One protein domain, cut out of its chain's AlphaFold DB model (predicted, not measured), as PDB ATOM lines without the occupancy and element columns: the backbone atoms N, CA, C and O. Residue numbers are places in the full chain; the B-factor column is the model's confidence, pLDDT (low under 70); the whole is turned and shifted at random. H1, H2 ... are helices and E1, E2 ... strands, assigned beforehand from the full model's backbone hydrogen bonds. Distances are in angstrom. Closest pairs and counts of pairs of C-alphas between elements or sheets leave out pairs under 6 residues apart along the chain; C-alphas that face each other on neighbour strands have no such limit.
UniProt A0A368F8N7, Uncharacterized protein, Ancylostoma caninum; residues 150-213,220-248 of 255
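This is residues 150 to 213 and 220 to 248 of the 255 residues of an uncharacterized protein of Ancylostoma caninum (UniProt A0A368F8N7). A long helical hairpin, H1 and H2, extends from one end of a twisted four-stranded sheet, E1 to E4, like a two-helix arm on a head of strands. The helices run side by side in opposite ways, and neither covers a face of the sheet. The printed part has 93 residues, with two named helices and four named strands in the order E1, E2, H1, H2, E3, E4; the sheet order is E1, E2, E3, E4, antiparallel throughout, and the class is mixed, helices and strands. The whole is an extended rod with a radius of gyration of the C-alphas of 19.1 A and spans of 65 by 30 by 17 A.

Find C-alpha 150 at (248.270, 192.262, 197.523); from there strand E1 runs over residues 150 to 154. After a tight link, strand E2 takes residues 160 to 168, 26.6 A from first to last C-alpha. Another tight link leads to C-alpha 173 at (255.212, 207.166, 187.820), where helix H1, residues 173 to 190, begins and covers 25.7 A. Helix H2, residues 194 to 209, follows over 23.0 A. Beyond the cut, look for strand E3 at residues 227 to 235, 26.1 A long, and strand E4 at residues 241 to 246, which ends at C-alpha 246 at (257.554, 199.204, 188.397).

Start at the sheet, where E1 and E4 are the edge strands. E1 and E2 form a hairpin, antiparallel at 173 degrees, and N 153 is 2.8 A from O 162, within hydrogen-bond range. E2 and E3 are antiparallel at 164 degrees; look at N 163 and O 232, 2.8 A apart, and N 165 and O 230, 2.9 A. E3 and E4 form a hairpin, antiparallel at 165 degrees, with N 231 and O 245 at 2.8 A. The sheet is twisted, its C-alphas lying up to 4.1 A off the best plane. Now move to the helical hairpin: H1, with residues 180 to 188 alone, touches H2, and the closest C-alphas are those of Ala 184 and Ala 204, 4.3 A apart. Their lines stand at a shallow tilt of 6 degrees, opposite ways. In both H1 and H2 every O i to N i+4 pair is within hydrogen-bond range. H1 is not on the sheet, but only just, with 4 pairs of C-alphas within 10 A; H2 is not on it, with 0 such pairs.

The two C-alphas farthest apart, those of Leu 157 and Asp 193, are 64.8 A apart. Residues 214 to 219 are not printed, and C-alphas 213 and 220 stand 10.5 A apart across this cut, in the link from H2 to E3. The other links between named elements are tight. The mean pLDDT of the printed part is 93.2, and no printed residue is under 70.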
ATOM      1  N   ARG A 150     249.193 193.381 197.813       96.19
ATOM      2  CA  ARG A 150     248.270 192.262 197.523       96.19
ATOM      3  C   ARG A 150     248.759 190.924 198.050       96.19
ATOM      4  O   ARG A 150     247.954 190.122 198.513       96.19
ATOM      5  N   ARG A 151     250.066 190.678 197.979       95.75
ATOM      6  CA  ARG A 151     250.694 189.447 198.468       95.75
ATOM      7  C   ARG A 151     252.151 189.699 198.813       95.75
ATOM      8  O   ARG A 151     252.801 190.536 198.192       95.75
ATOM      9  N   MET A 152     252.650 188.940 199.783       95.19
ATOM     10  CA  MET A 152     254.051 188.927 200.183       95.19
ATOM     11  C   MET A 152     254.568 187.499 200.344       95.19
ATOM     12  O   MET A 152     253.814 186.600 200.722       95.19
ATOM     13  N   ILE A 153     255.855 187.305 200.075       95.69
ATOM     14  CA  ILE A 153     256.593 186.066 200.321       95.69
ATOM     15  C   ILE A 153     257.896 186.385 201.057       95.69
ATOM     16  O   ILE A 153     258.532 187.410 200.816       95.69
ATOM     17  N   VAL A 154     258.289 185.499 201.970       95.56
ATOM     18  CA  VAL A 154     259.532 185.627 202.741       95.56
ATOM     19  C   VAL A 154     260.638 184.873 202.016       95.56
ATOM     20  O   VAL A 154     260.452 183.716 201.641       95.56
ATOM     21  N   HIS A 155     261.791 185.511 201.823       94.00
ATOM     22  CA  HIS A 155     262.938 184.834 201.236       94.00
ATOM     23  C   HIS A 155     263.493 183.787 202.226       94.00
ATOM     24  O   HIS A 155     263.801 184.150 203.360       94.00
ATOM     25  N   PRO A 156     263.681 182.508 201.842       92.62
ATOM     26  CA  PRO A 156     264.032 181.448 202.798       92.62
ATOM     27  C   PRO A 156     265.363 181.655 203.530       92.62
ATOM     28  O   PRO A 156     265.508 181.263 204.682       92.62
ATOM     29  N   LEU A 157     266.342 182.258 202.846       92.75
ATOM     30  CA  LEU A 157     267.716 182.409 203.345       92.75
ATOM     31  C   LEU A 157     268.101 183.853 203.690       92.75
ATOM     32  O   LEU A 157     269.144 184.079 204.291       92.75
ATOM     33  N   ALA A 158     267.289 184.833 203.292       90.62
ATOM     34  CA  ALA A 158     267.622 186.248 203.434       90.62
ATOM     35  C   ALA A 158     266.570 186.914 204.315       90.62
ATOM     36  O   ALA A 158     265.402 186.541 204.272       90.62
ATOM     37  N   THR A 159     266.955 187.932 205.084       91.44
ATOM     38  CA  THR A 159     266.022 188.719 205.908       91.44
ATOM     39  C   THR A 159     265.234 189.721 205.061       91.44
ATOM     40  O   THR A 159     265.154 190.907 205.387       91.44
ATOM     41  N   SER A 160     264.680 189.237 203.953       95.31
ATOM     42  CA  SER A 160     264.040 190.036 202.922       95.31
ATOM     43  C   SER A 160     262.669 189.472 202.582       95.31
ATOM     44  O   SER A 160     262.420 188.267 202.659       95.31
ATOM     45  N   LEU A 161     261.782 190.370 202.189       96.06
ATOM     46  CA  LEU A 161     260.405 190.099 201.837       96.06
ATOM     47  C   LEU A 161     260.145 190.665 200.448       96.06
ATOM     48  O   LEU A 161     260.463 191.819 200.169       96.06
ATOM     49  N   MET A 162     259.588 189.834 199.573       95.69
ATOM     50  CA  MET A 162     259.132 190.256 198.256       95.69
ATOM     51  C   MET A 162     257.623 190.462 198.309       95.69
ATOM     52  O   MET A 162     256.904 189.604 198.820       95.69
ATOM     53  N   MET A 163     257.143 191.586 197.797       96.62
ATOM     54  CA  MET A 163     255.725 191.925 197.767       96.62
ATOM     55  C   MET A 163     255.307 192.471 196.408       96.62
ATOM     56  O   MET A 163     256.105 193.073 195.691       96.62
ATOM     57  N   ILE A 164     254.034 192.267 196.087       97.75
ATOM     58  CA  ILE A 164     253.369 192.913 194.959       97.75
ATOM     59  C   ILE A 164     252.405 193.974 195.484       97.75
ATOM     60  O   ILE A 164     251.624 193.716 196.404       97.75
ATOM     61  N   GLU A 165     252.466 195.159 194.892       97.19
ATOM     62  CA  GLU A 165     251.586 196.289 195.176       97.19
ATOM     63  C   GLU A 165     250.802 196.619 193.903       97.19
ATOM     64  O   GLU A 165     251.406 196.727 192.835       97.19
ATOM     65  N   THR A 166     249.475 196.748 193.987       97.31
ATOM     66  CA  THR A 166     248.616 196.926 192.805       97.31
ATOM     67  C   THR A 166     247.358 197.720 193.130       97.31
ATOM     68  O   THR A 166     246.545 197.288 193.963       97.31
ATOM     69  N   ASP A 167     247.145 198.802 192.380       96.88
ATOM     70  CA  ASP A 167     245.976 199.672 192.489       96.88
ATOM     71  C   ASP A 167     245.216 199.823 191.169       96.88
ATOM     72  O   ASP A 167     245.789 199.942 190.083       96.88
ATOM     73  N   HIS A 168     243.886 199.824 191.293       95.94
ATOM     74  CA  HIS A 168     242.960 200.163 190.218       95.94
ATOM     75  C   HIS A 168     242.779 201.676 190.144       95.94
ATOM     76  O   HIS A 168     242.783 202.343 191.178       95.94
ATOM     77  N   ALA A 169     242.522 202.196 188.943       95.75
ATOM     78  CA  ALA A 169     242.344 203.622 188.700       95.75
ATOM     79  C   ALA A 169     243.553 204.430 189.212       95.75
ATOM     80  O   ALA A 169     243.396 205.484 189.824       95.75
ATOM     81  N   ALA A 170     244.761 203.926 188.939       96.25
ATOM     82  CA  ALA A 170     246.034 204.530 189.322       96.25
ATOM     83  C   ALA A 170     246.977 204.665 188.114       96.25
ATOM     84  O   ALA A 170     246.861 203.928 187.127       96.25
ATOM     85  N   TYR A 171     247.912 205.612 188.204       95.88
ATOM     86  CA  TYR A 171     248.977 205.803 187.221       95.88
ATOM     87  C   TYR A 171     250.307 205.255 187.736       95.88
ATOM     88  O   TYR A 171     250.640 205.375 188.913       95.88
ATOM     89  N   THR A 172     251.092 204.698 186.821       95.81
ATOM     90  CA  THR A 172     252.533 204.497 187.025       95.81
ATOM     91  C   THR A 172     253.246 205.849 187.089       95.81
ATOM     92  O   THR A 172     252.758 206.831 186.524       95.81
ATOM     93  N   THR A 173     254.419 205.919 187.729       93.12
ATOM     94  CA  THR A 173     255.212 207.166 187.820       93.12
ATOM     95  C   THR A 173     255.504 207.745 186.447       93.12
ATOM     96  O   THR A 173     255.286 208.930 186.219       93.12
ATOM     97  N   ILE A 174     255.910 206.887 185.512       93.81
ATOM     98  CA  ILE A 174     256.232 207.259 184.135       93.81
ATOM     99  C   ILE A 174     255.009 207.877 183.448       93.81
ATOM    100  O   ILE A 174     255.112 208.918 182.799       93.81
ATOM    101  N   THR A 175     253.832 207.262 183.599       94.56
ATOM    102  CA  THR A 175     252.606 207.757 182.953       94.56
ATOM    103  C   THR A 175     252.101 209.038 183.605       94.56
ATOM    104  O   THR A 175     251.616 209.927 182.906       94.56
ATOM    105  N   LEU A 176     252.220 209.151 184.928       93.06
ATOM    106  CA  LEU A 176     251.839 210.348 185.667       93.06
ATOM    107  C   LEU A 176     252.733 211.538 185.304       93.06
ATOM    108  O   LEU A 176     252.215 212.615 185.015       93.06
ATOM    109  N   ASP A 177     254.050 211.333 185.251       92.94
ATOM    110  CA  ASP A 177     255.014 212.368 184.869       92.94
ATOM    111  C   ASP A 177     254.809 212.809 183.417       92.94
ATOM    112  O   ASP A 177     254.820 214.006 183.130       92.94
ATOM    113  N   LYS A 178     254.518 211.869 182.509       94.56
ATOM    114  CA  LYS A 178     254.152 212.213 181.133       94.56
ATOM    115  C   LYS A 178     252.887 213.075 181.083       94.56
ATOM    116  O   LYS A 178     252.911 214.137 180.480       94.56
ATOM    117  N   LYS A 179     251.813 212.672 181.773       92.25
ATOM    118  CA  LYS A 179     250.565 213.455 181.823       92.25
ATOM    119  C   LYS A 179     250.748 214.844 182.420       92.25
ATOM    120  O   LYS A 179     250.097 215.783 181.977       92.25
ATOM    121  N   ARG A 180     251.601 214.966 183.435       92.50
ATOM    122  CA  ARG A 180     251.951 216.250 184.047       92.50
ATOM    123  C   ARG A 180     252.648 217.162 183.037       92.50
ATOM    124  O   ARG A 180     252.282 218.327 182.941       92.50
ATOM    125  N   ASN A 181     253.603 216.632 182.274       93.69
ATOM    126  CA  ASN A 181     254.296 217.396 181.237       93.69
ATOM    127  C   ASN A 181     253.360 217.780 180.084       93.69
ATOM    128  O   ASN A 181     253.334 218.946 179.713       93.69
ATOM    129  N   ASP A 182     252.537 216.843 179.601       94.56
ATOM    130  CA  ASP A 182     251.553 217.104 178.543       94.56
ATOM    131  C   ASP A 182     250.568 218.217 178.976       94.56
ATOM    132  O   ASP A 182     250.291 219.142 178.220       94.56
ATOM    133  N   MET A 183     250.100 218.189 180.233       92.56
ATOM    134  CA  MET A 183     249.226 219.230 180.792       92.56
ATOM    135  C   MET A 183     249.926 220.592 180.903       92.56
ATOM    136  O   MET A 183     249.308 221.622 180.645       92.56
ATOM    137  N   ALA A 184     251.203 220.608 181.288       93.44
ATOM    138  CA  ALA A 184     251.998 221.830 181.347       93.44
ATOM    139  C   ALA A 184     252.191 222.444 179.946       93.44
ATOM    140  O   ALA A 184     252.067 223.658 179.787       93.44
ATOM    141  N   ASP A 185     252.430 221.615 178.928       93.88
ATOM    142  CA  ASP A 185     252.565 222.051 177.534       93.88
ATOM    143  C   ASP A 185     251.243 222.605 176.979       93.88
ATOM    144  O   ASP A 185     251.232 223.652 176.323       93.88
ATOM    145  N   ASP A 186     250.120 221.947 177.283       93.25
ATOM    146  CA  ASP A 186     248.788 222.390 176.865       93.25
ATOM    147  C   ASP A 186     248.418 223.756 177.469       93.25
ATOM    148  O   ASP A 186     247.863 224.601 176.766       93.25
ATOM    149  N   ILE A 187     248.769 224.016 178.735       91.12
ATOM    150  CA  ILE A 187     248.531 225.313 179.397       91.12
ATOM    151  C   ILE A 187     249.264 226.446 178.671       91.12
ATOM    152  O   ILE A 187     248.665 227.482 178.391       91.12
ATOM    153  N   VAL A 188     250.536 226.241 178.316       91.62
ATOM    154  CA  VAL A 188     251.327 227.248 177.585       91.62
ATOM    155  C   VAL A 188     250.770 227.473 176.181       91.62
ATOM    156  O   VAL A 188     250.728 228.603 175.705       91.62
ATOM    157  N   ARG A 189     250.325 226.406 175.511       90.88
ATOM    158  CA  ARG A 189     249.798 226.477 174.144       90.88
ATOM    159  C   ARG A 189     248.439 227.180 174.053       90.88
ATOM    160  O   ARG A 189     248.129 227.740 173.004       90.88
ATOM    161  N   LEU A 190     247.616 227.098 175.098       90.88
ATOM    162  CA  LEU A 190     246.279 227.699 175.129       90.88
ATOM    163  C   LEU A 190     246.286 229.196 175.473       90.88
ATOM    164  O   LEU A 190     245.263 229.844 175.272       90.88
ATOM    165  N   ALA A 191     247.403 229.739 175.963       88.88
ATOM    166  CA  ALA A 191     247.536 231.164 176.250       88.88
ATOM    167  C   ALA A 191     247.539 231.989 174.954       88.88
ATOM    168  O   ALA A 191     248.278 231.683 174.014       88.88
ATOM    169  N   THR A 192     246.710 233.032 174.901       86.44
ATOM    170  CA  THR A 192     246.500 233.827 173.681       86.44
ATOM    171  C   THR A 192     247.211 235.173 173.706       86.44
ATOM    172  O   THR A 192     247.793 235.567 172.694       86.44
ATOM    173  N   ASP A 193     247.229 235.841 174.860       88.94
ATOM    174  CA  ASP A 193     247.813 237.175 175.011       88.94
ATOM    175  C   ASP A 193     249.178 237.141 175.715       88.94
ATOM    176  O   ASP A 193     249.499 236.225 176.469       88.94
ATOM    177  N   MET A 194     250.011 238.164 175.493       78.44
ATOM    178  CA  MET A 194     251.389 238.192 176.010       78.44
ATOM    179  C   MET A 194     251.499 238.087 177.540       78.44
ATOM    180  O   MET A 194     252.424 237.442 178.028       78.44
ATOM    181  N   GLU A 195     250.581 238.700 178.294       81.31
ATOM    182  CA  GLU A 195     250.550 238.580 179.761       81.31
ATOM    183  C   GLU A 195     250.113 237.175 180.209       81.31
ATOM    184  O   GLU A 195     250.684 236.621 181.149       81.31
ATOM    185  N   GLU A 196     249.165 236.554 179.497       86.44
ATOM    186  CA  GLU A 196     248.731 235.178 179.764       86.44
ATOM    187  C   GLU A 196     249.842 234.169 179.483       86.44
ATOM    188  O   GLU A 196     249.992 233.203 180.223       86.44
ATOM    189  N   VAL A 197     250.640 234.391 178.435       88.31
ATOM    190  CA  VAL A 197     251.747 233.502 178.063       88.31
ATOM    191  C   VAL A 197     252.798 233.438 179.169       88.31
ATOM    192  O   VAL A 197     253.308 232.357 179.459       88.31
ATOM    193  N   GLU A 198     253.129 234.566 179.797       89.12
ATOM    194  CA  GLU A 198     254.131 234.582 180.865       89.12
ATOM    195  C   GLU A 198     253.611 233.900 182.140       89.12
ATOM    196  O   GLU A 198     254.300 233.053 182.709       89.12
ATOM    197  N   LEU A 199     252.353 234.158 182.515       90.88
ATOM    198  CA  LEU A 199     251.697 233.473 183.633       90.88
ATOM    199  C   LEU A 199     251.536 231.962 183.377       90.88
ATOM    200  O   LEU A 199     251.739 231.143 184.274       90.88
ATOM    201  N   ALA A 200     251.191 231.569 182.150       91.06
ATOM    202  CA  ALA A 200     251.031 230.171 181.760       91.06
ATOM    203  C   ALA A 200     252.352 229.397 181.841       91.06
ATOM    204  O   ALA A 200     252.353 228.245 182.280       91.06
ATOM    205  N   LYS A 201     253.481 230.024 181.478       92.38
ATOM    206  CA  LYS A 201     254.814 229.436 181.685       92.38
ATOM    207  C   LYS A 201     255.113 229.237 183.166       92.38
ATOM    208  O   LYS A 201     255.568 228.159 183.536       92.38
ATOM    209  N   GLU A 202     254.811 230.225 184.009       92.38
ATOM    210  CA  GLU A 202     255.019 230.110 185.456       92.38
ATOM    211  C   GLU A 202     254.205 228.943 186.041       92.38
ATOM    212  O   GLU A 202     254.748 228.095 186.750       92.38
ATOM    213  N   ILE A 203     252.924 228.821 185.671       91.44
ATOM    214  CA  ILE A 203     252.068 227.700 186.094       91.44
ATOM    215  C   ILE A 203     252.608 226.357 185.580       91.44
ATOM    216  O   ILE A 203     252.640 225.378 186.331       91.44
ATOM    217  N   ALA A 204     253.028 226.288 184.316       92.62
ATOM    218  CA  ALA A 204     253.587 225.080 183.717       92.62
ATOM    219  C   ALA A 204     254.865 224.625 184.438       92.62
ATOM    220  O   ALA A 204     255.023 223.438 184.736       92.62
ATOM    221  N   ASP A 205     255.747 225.558 184.791       93.62
ATOM    222  CA  ASP A 205     256.965 225.261 185.537       93.62
ATOM    223  C   ASP A 205     256.662 224.812 186.969       93.62
ATOM    224  O   ASP A 205     257.274 223.855 187.456       93.62
ATOM    225  N   VAL A 206     255.669 225.417 187.628       93.25
ATOM    226  CA  VAL A 206     255.180 224.940 188.929       93.25
ATOM    227  C   VAL A 206     254.633 223.519 188.810       93.25
ATOM    228  O   VAL A 206     254.977 222.672 189.630       93.25
ATOM    229  N   LEU A 207     253.834 223.211 187.787       90.44
ATOM    230  CA  LEU A 207     253.276 221.869 187.586       90.44
ATOM    231  C   LEU A 207     254.354 220.806 187.373       90.44
ATOM    232  O   LEU A 207     254.224 219.709 187.916       90.44
ATOM    233  N   ARG A 208     255.405 221.116 186.606       91.31
ATOM    234  CA  ARG A 208     256.518 220.191 186.335       91.31
ATOM    235  C   ARG A 208     257.377 219.942 187.572       91.31
ATOM    236  O   ARG A 208     257.759 218.799 187.833       91.31
ATOM    237  N   ASN A 209     257.669 220.999 188.328       90.06
ATOM    238  CA  ASN A 209     258.619 220.945 189.437       90.06
ATOM    239  C   ASN A 209     257.968 220.573 190.775       90.06
ATOM    240  O   ASN A 209     258.625 219.988 191.634       90.06
ATOM    241  N   ASN A 210     256.683 220.874 190.962       89.25
ATOM    242  CA  ASN A 210     255.981 220.600 192.207       89.25
ATOM    243  C   ASN A 210     255.281 219.232 192.172       89.25
ATOM    244  O   ASN A 210     254.288 219.016 191.468       89.25
ATOM    245  N   ARG A 211     255.789 218.299 192.981       87.75
ATOM    246  CA  ARG A 211     255.189 216.980 193.206       87.75
ATOM    247  C   ARG A 211     254.546 216.977 194.597       87.75
ATOM    248  O   ARG A 211     255.278 216.833 195.575       87.75
ATOM    249  N   PRO A 212     253.216 217.158 194.710       87.88
ATOM    250  CA  PRO A 212     252.552 217.136 196.004       87.88
ATOM    251  C   PRO A 212     252.687 215.758 196.650       87.88
ATOM    252  O   PRO A 212     252.712 214.737 195.961       87.88
ATOM    253  N   ASP A 213     252.759 215.739 197.978       89.88
ATOM    254  CA  ASP A 213     252.832 214.499 198.743       89.88
ATOM    255  C   ASP A 213     251.496 213.744 198.671       89.88
ATOM    256  O   ASP A 213     250.481 214.155 199.243       89.88
ATOM    257  N   ALA A 220     246.877 210.729 192.658       92.00
ATOM    258  CA  ALA A 220     246.152 211.102 191.449       92.00
ATOM    259  C   ALA A 220     245.417 209.889 190.852       92.00
ATOM    260  O   ALA A 220     246.027 208.878 190.496       92.00
ATOM    261  N   LYS A 221     244.093 209.998 190.700       93.88
ATOM    262  CA  LYS A 221     243.265 208.903 190.180       93.88
ATOM    263  C   LYS A 221     243.243 208.878 188.656       93.88
ATOM    264  O   LYS A 221     243.030 209.892 187.990       93.88
ATOM    265  N   ALA A 222     243.424 207.687 188.106       94.25
ATOM    266  CA  ALA A 222     243.246 207.408 186.695       94.25
ATOM    267  C   ALA A 222     241.791 207.069 186.351       94.25
ATOM    268  O   ALA A 222     240.959 206.824 187.223       94.25
ATOM    269  N   ALA A 223     241.481 207.052 185.054       92.88
ATOM    270  CA  ALA A 223     240.185 206.582 184.580       92.88
ATOM    271  C   ALA A 223     239.979 205.090 184.926       92.88
ATOM    272  O   ALA A 223     240.960 204.344 185.031       92.88
ATOM    273  N   PRO A 224     238.722 204.627 185.071       93.25
ATOM    274  CA  PRO A 224     238.430 203.207 185.244       93.25
ATOM    275  C   PRO A 224     239.086 202.347 184.154       93.25
ATOM    276  O   PRO A 224     239.133 202.742 182.990       93.25
ATOM    277  N   GLY A 225     239.598 201.175 184.533       91.88
ATOM    278  CA  GLY A 225     240.319 200.273 183.629       91.88
ATOM    279  C   GLY A 225     241.829 200.516 183.553       91.88
ATOM    280  O   GLY A 225     242.533 199.683 182.987       91.88
ATOM    281  N   LYS A 226     242.338 201.599 184.157       95.44
ATOM    282  CA  LYS A 226     243.778 201.832 184.312       95.44
ATOM    283  C   LYS A 226     244.331 201.160 185.563       95.44
ATOM    284  O   LYS A 226     243.680 201.176 186.611       95.44
ATOM    285  N   TRP A 227     245.534 200.602 185.456       96.62
ATOM    286  CA  TRP A 227     246.203 199.912 186.561       96.62
ATOM    287  C   TRP A 227     247.652 200.354 186.711       96.62
ATOM    288  O   TRP A 227     248.340 200.609 185.722       96.62
ATOM    289  N   ALA A 228     248.109 200.397 187.959       97.56
ATOM    290  CA  ALA A 228     249.510 200.580 188.293       97.56
ATOM    291  C   ALA A 228     249.937 199.500 189.284       97.56
ATOM    292  O   ALA A 228     249.199 199.166 190.220       97.56
ATOM    293  N   SER A 229     251.116 198.929 189.054       97.56
ATOM    294  CA  SER A 229     251.616 197.827 189.858       97.56
ATOM    295  C   SER A 229     253.133 197.882 190.008       97.56
ATOM    296  O   SER A 229     253.855 198.330 189.123       97.56
ATOM    297  N   VAL A 230     253.616 197.400 191.148       97.50
ATOM    298  CA  VAL A 230     255.037 197.329 191.496       97.50
ATOM    299  C   VAL A 230     255.341 195.980 192.137       97.50
ATOM    300  O   VAL A 230     254.531 195.442 192.893       97.50
ATOM    301  N   VAL A 231     256.537 195.461 191.873       97.12
ATOM    302  CA  VAL A 231     257.163 194.383 192.639       97.12
ATOM    303  C   VAL A 231     258.262 194.996 193.504       97.12
ATOM    304  O   VAL A 231     259.181 195.635 192.990       97.12
ATOM    305  N   ARG A 232     258.181 194.812 194.821       96.81
ATOM    306  CA  ARG A 232     259.149 195.350 195.784       96.81
ATOM    307  C   ARG A 232     259.866 194.226 196.513       96.81
ATOM    308  O   ARG A 232     259.227 193.311 197.024       96.81
ATOM    309  N   LEU A 233     261.182 194.350 196.635       96.12
ATOM    310  CA  LEU A 233     262.008 193.581 197.557       96.12
ATOM    311  C   LEU A 233     262.455 194.493 198.707       96.12
ATOM    312  O   LEU A 233     263.111 195.508 198.475       96.12
ATOM    313  N   LEU A 234     262.108 194.132 199.938       95.81
ATOM    314  CA  LEU A 234     262.334 194.936 201.139       95.81
ATOM    315  C   LEU A 234     263.076 194.134 202.212       95.81
ATOM    316  O   LEU A 234     262.770 192.964 202.436       95.81
ATOM    317  N   ASN A 235     264.031 194.755 202.901       94.69
ATOM    318  CA  ASN A 235     264.658 194.190 204.092       94.69
ATOM    319  C   ASN A 235     263.720 194.343 205.299       94.69
ATOM    320  O   ASN A 235     263.347 195.452 205.673       94.69
ATOM    321  N   VAL A 236     263.359 193.233 205.944       90.38
ATOM    322  CA  VAL A 236     262.340 193.221 207.012       90.38
ATOM    323  C   VAL A 236     262.817 193.927 208.287       90.38
ATOM    324  O   VAL A 236     262.005 194.452 209.046       90.38
ATOM    325  N   LYS A 237     264.131 193.942 208.543       87.38
ATOM    326  CA  LYS A 237     264.695 194.530 209.763       87.38
ATOM    327  C   LYS A 237     264.885 196.039 209.651       87.38
ATOM    328  O   LYS A 237     264.601 196.732 210.620       87.38
ATOM    329  N   SER A 238     265.385 196.523 208.514       90.12
ATOM    330  CA  SER A 238     265.681 197.948 208.309       90.12
ATOM    331  C   SER A 238     264.561 198.717 207.608       90.12
ATOM    332  O   SER A 238     264.531 199.939 207.697       90.12
ATOM    333  N   GLY A 239     263.668 198.029 206.888       91.56
ATOM    334  CA  GLY A 239     262.697 198.667 205.995       91.56
ATOM    335  C   GLY A 239     263.281 199.137 204.667       91.56
ATOM    336  O   GLY A 239     262.570 199.731 203.861       91.56
ATOM    337  N   GLU A 240     264.569 198.885 204.426       94.19
ATOM    338  CA  GLU A 240     265.255 199.310 203.213       94.19
ATOM    339  C   GLU A 240     264.683 198.607 201.979       94.19
ATOM    340  O   GLU A 240     264.498 197.385 201.956       94.19
ATOM    341  N   VAL A 241     264.429 199.385 200.928       95.50
ATOM    342  CA  VAL A 241     263.969 198.877 199.637       95.50
ATOM    343  C   VAL A 241     265.187 198.435 198.835       95.50
ATOM    344  O   VAL A 241     265.889 199.257 198.260       95.50
ATOM    345  N   LEU A 242     265.426 197.128 198.798       95.00
ATOM    346  CA  LEU A 242     266.561 196.530 198.090       95.00
ATOM    347  C   LEU A 242     266.368 196.568 196.572       95.00
ATOM    348  O   LEU A 242     267.326 196.678 195.816       95.00
ATOM    349  N   SER A 243     265.123 196.429 196.117       95.44
ATOM    350  CA  SER A 243     264.768 196.530 194.706       95.44
ATOM    351  C   SER A 243     263.314 196.957 194.557       95.44
ATOM    352  O   SER A 243     262.445 196.522 195.318       95.44
ATOM    353  N   LEU A 244     263.053 197.804 193.568       96.44
ATOM    354  CA  LEU A 244     261.723 198.258 193.199       96.44
ATOM    355  C   LEU A 244     261.588 198.142 191.685       96.44
ATOM    356  O   LEU A 244     262.286 198.832 190.946       96.44
ATOM    357  N   PHE A 245     260.695 197.275 191.233       96.50
ATOM    358  CA  PHE A 245     260.400 197.095 189.822       96.50
ATOM    359  C   PHE A 245     258.976 197.566 189.545       96.50
ATOM    360  O   PHE A 245     258.011 196.962 190.012       96.50
ATOM    361  N   GLU A 246     258.847 198.672 188.821       96.88
ATOM    362  CA  GLU A 246     257.554 199.204 188.397       96.88
ATOM    363  C   GLU A 246     257.130 198.562 187.080       96.88
ATOM    364  O   GLU A 246     257.890 198.550 186.113       96.88
ATOM    365  N   LEU A 247     255.921 198.004 187.067       96.56
ATOM    366  CA  LEU A 247     255.349 197.393 185.877       96.56
ATOM    367  C   LEU A 247     254.849 198.477 184.907       96.56
ATOM    368  O   LEU A 247     254.512 199.584 185.342       96.56
ATOM    369  N   PRO A 248     254.780 198.174 183.599       97.19
ATOM    370  CA  PRO A 248     254.144 199.038 182.615       97.19
ATOM    371  C   PRO A 248     252.718 199.443 183.005       97.19
ATOM    372  O   PRO A 248     252.016 198.756 183.748       97.19
TER     373      PRO A 248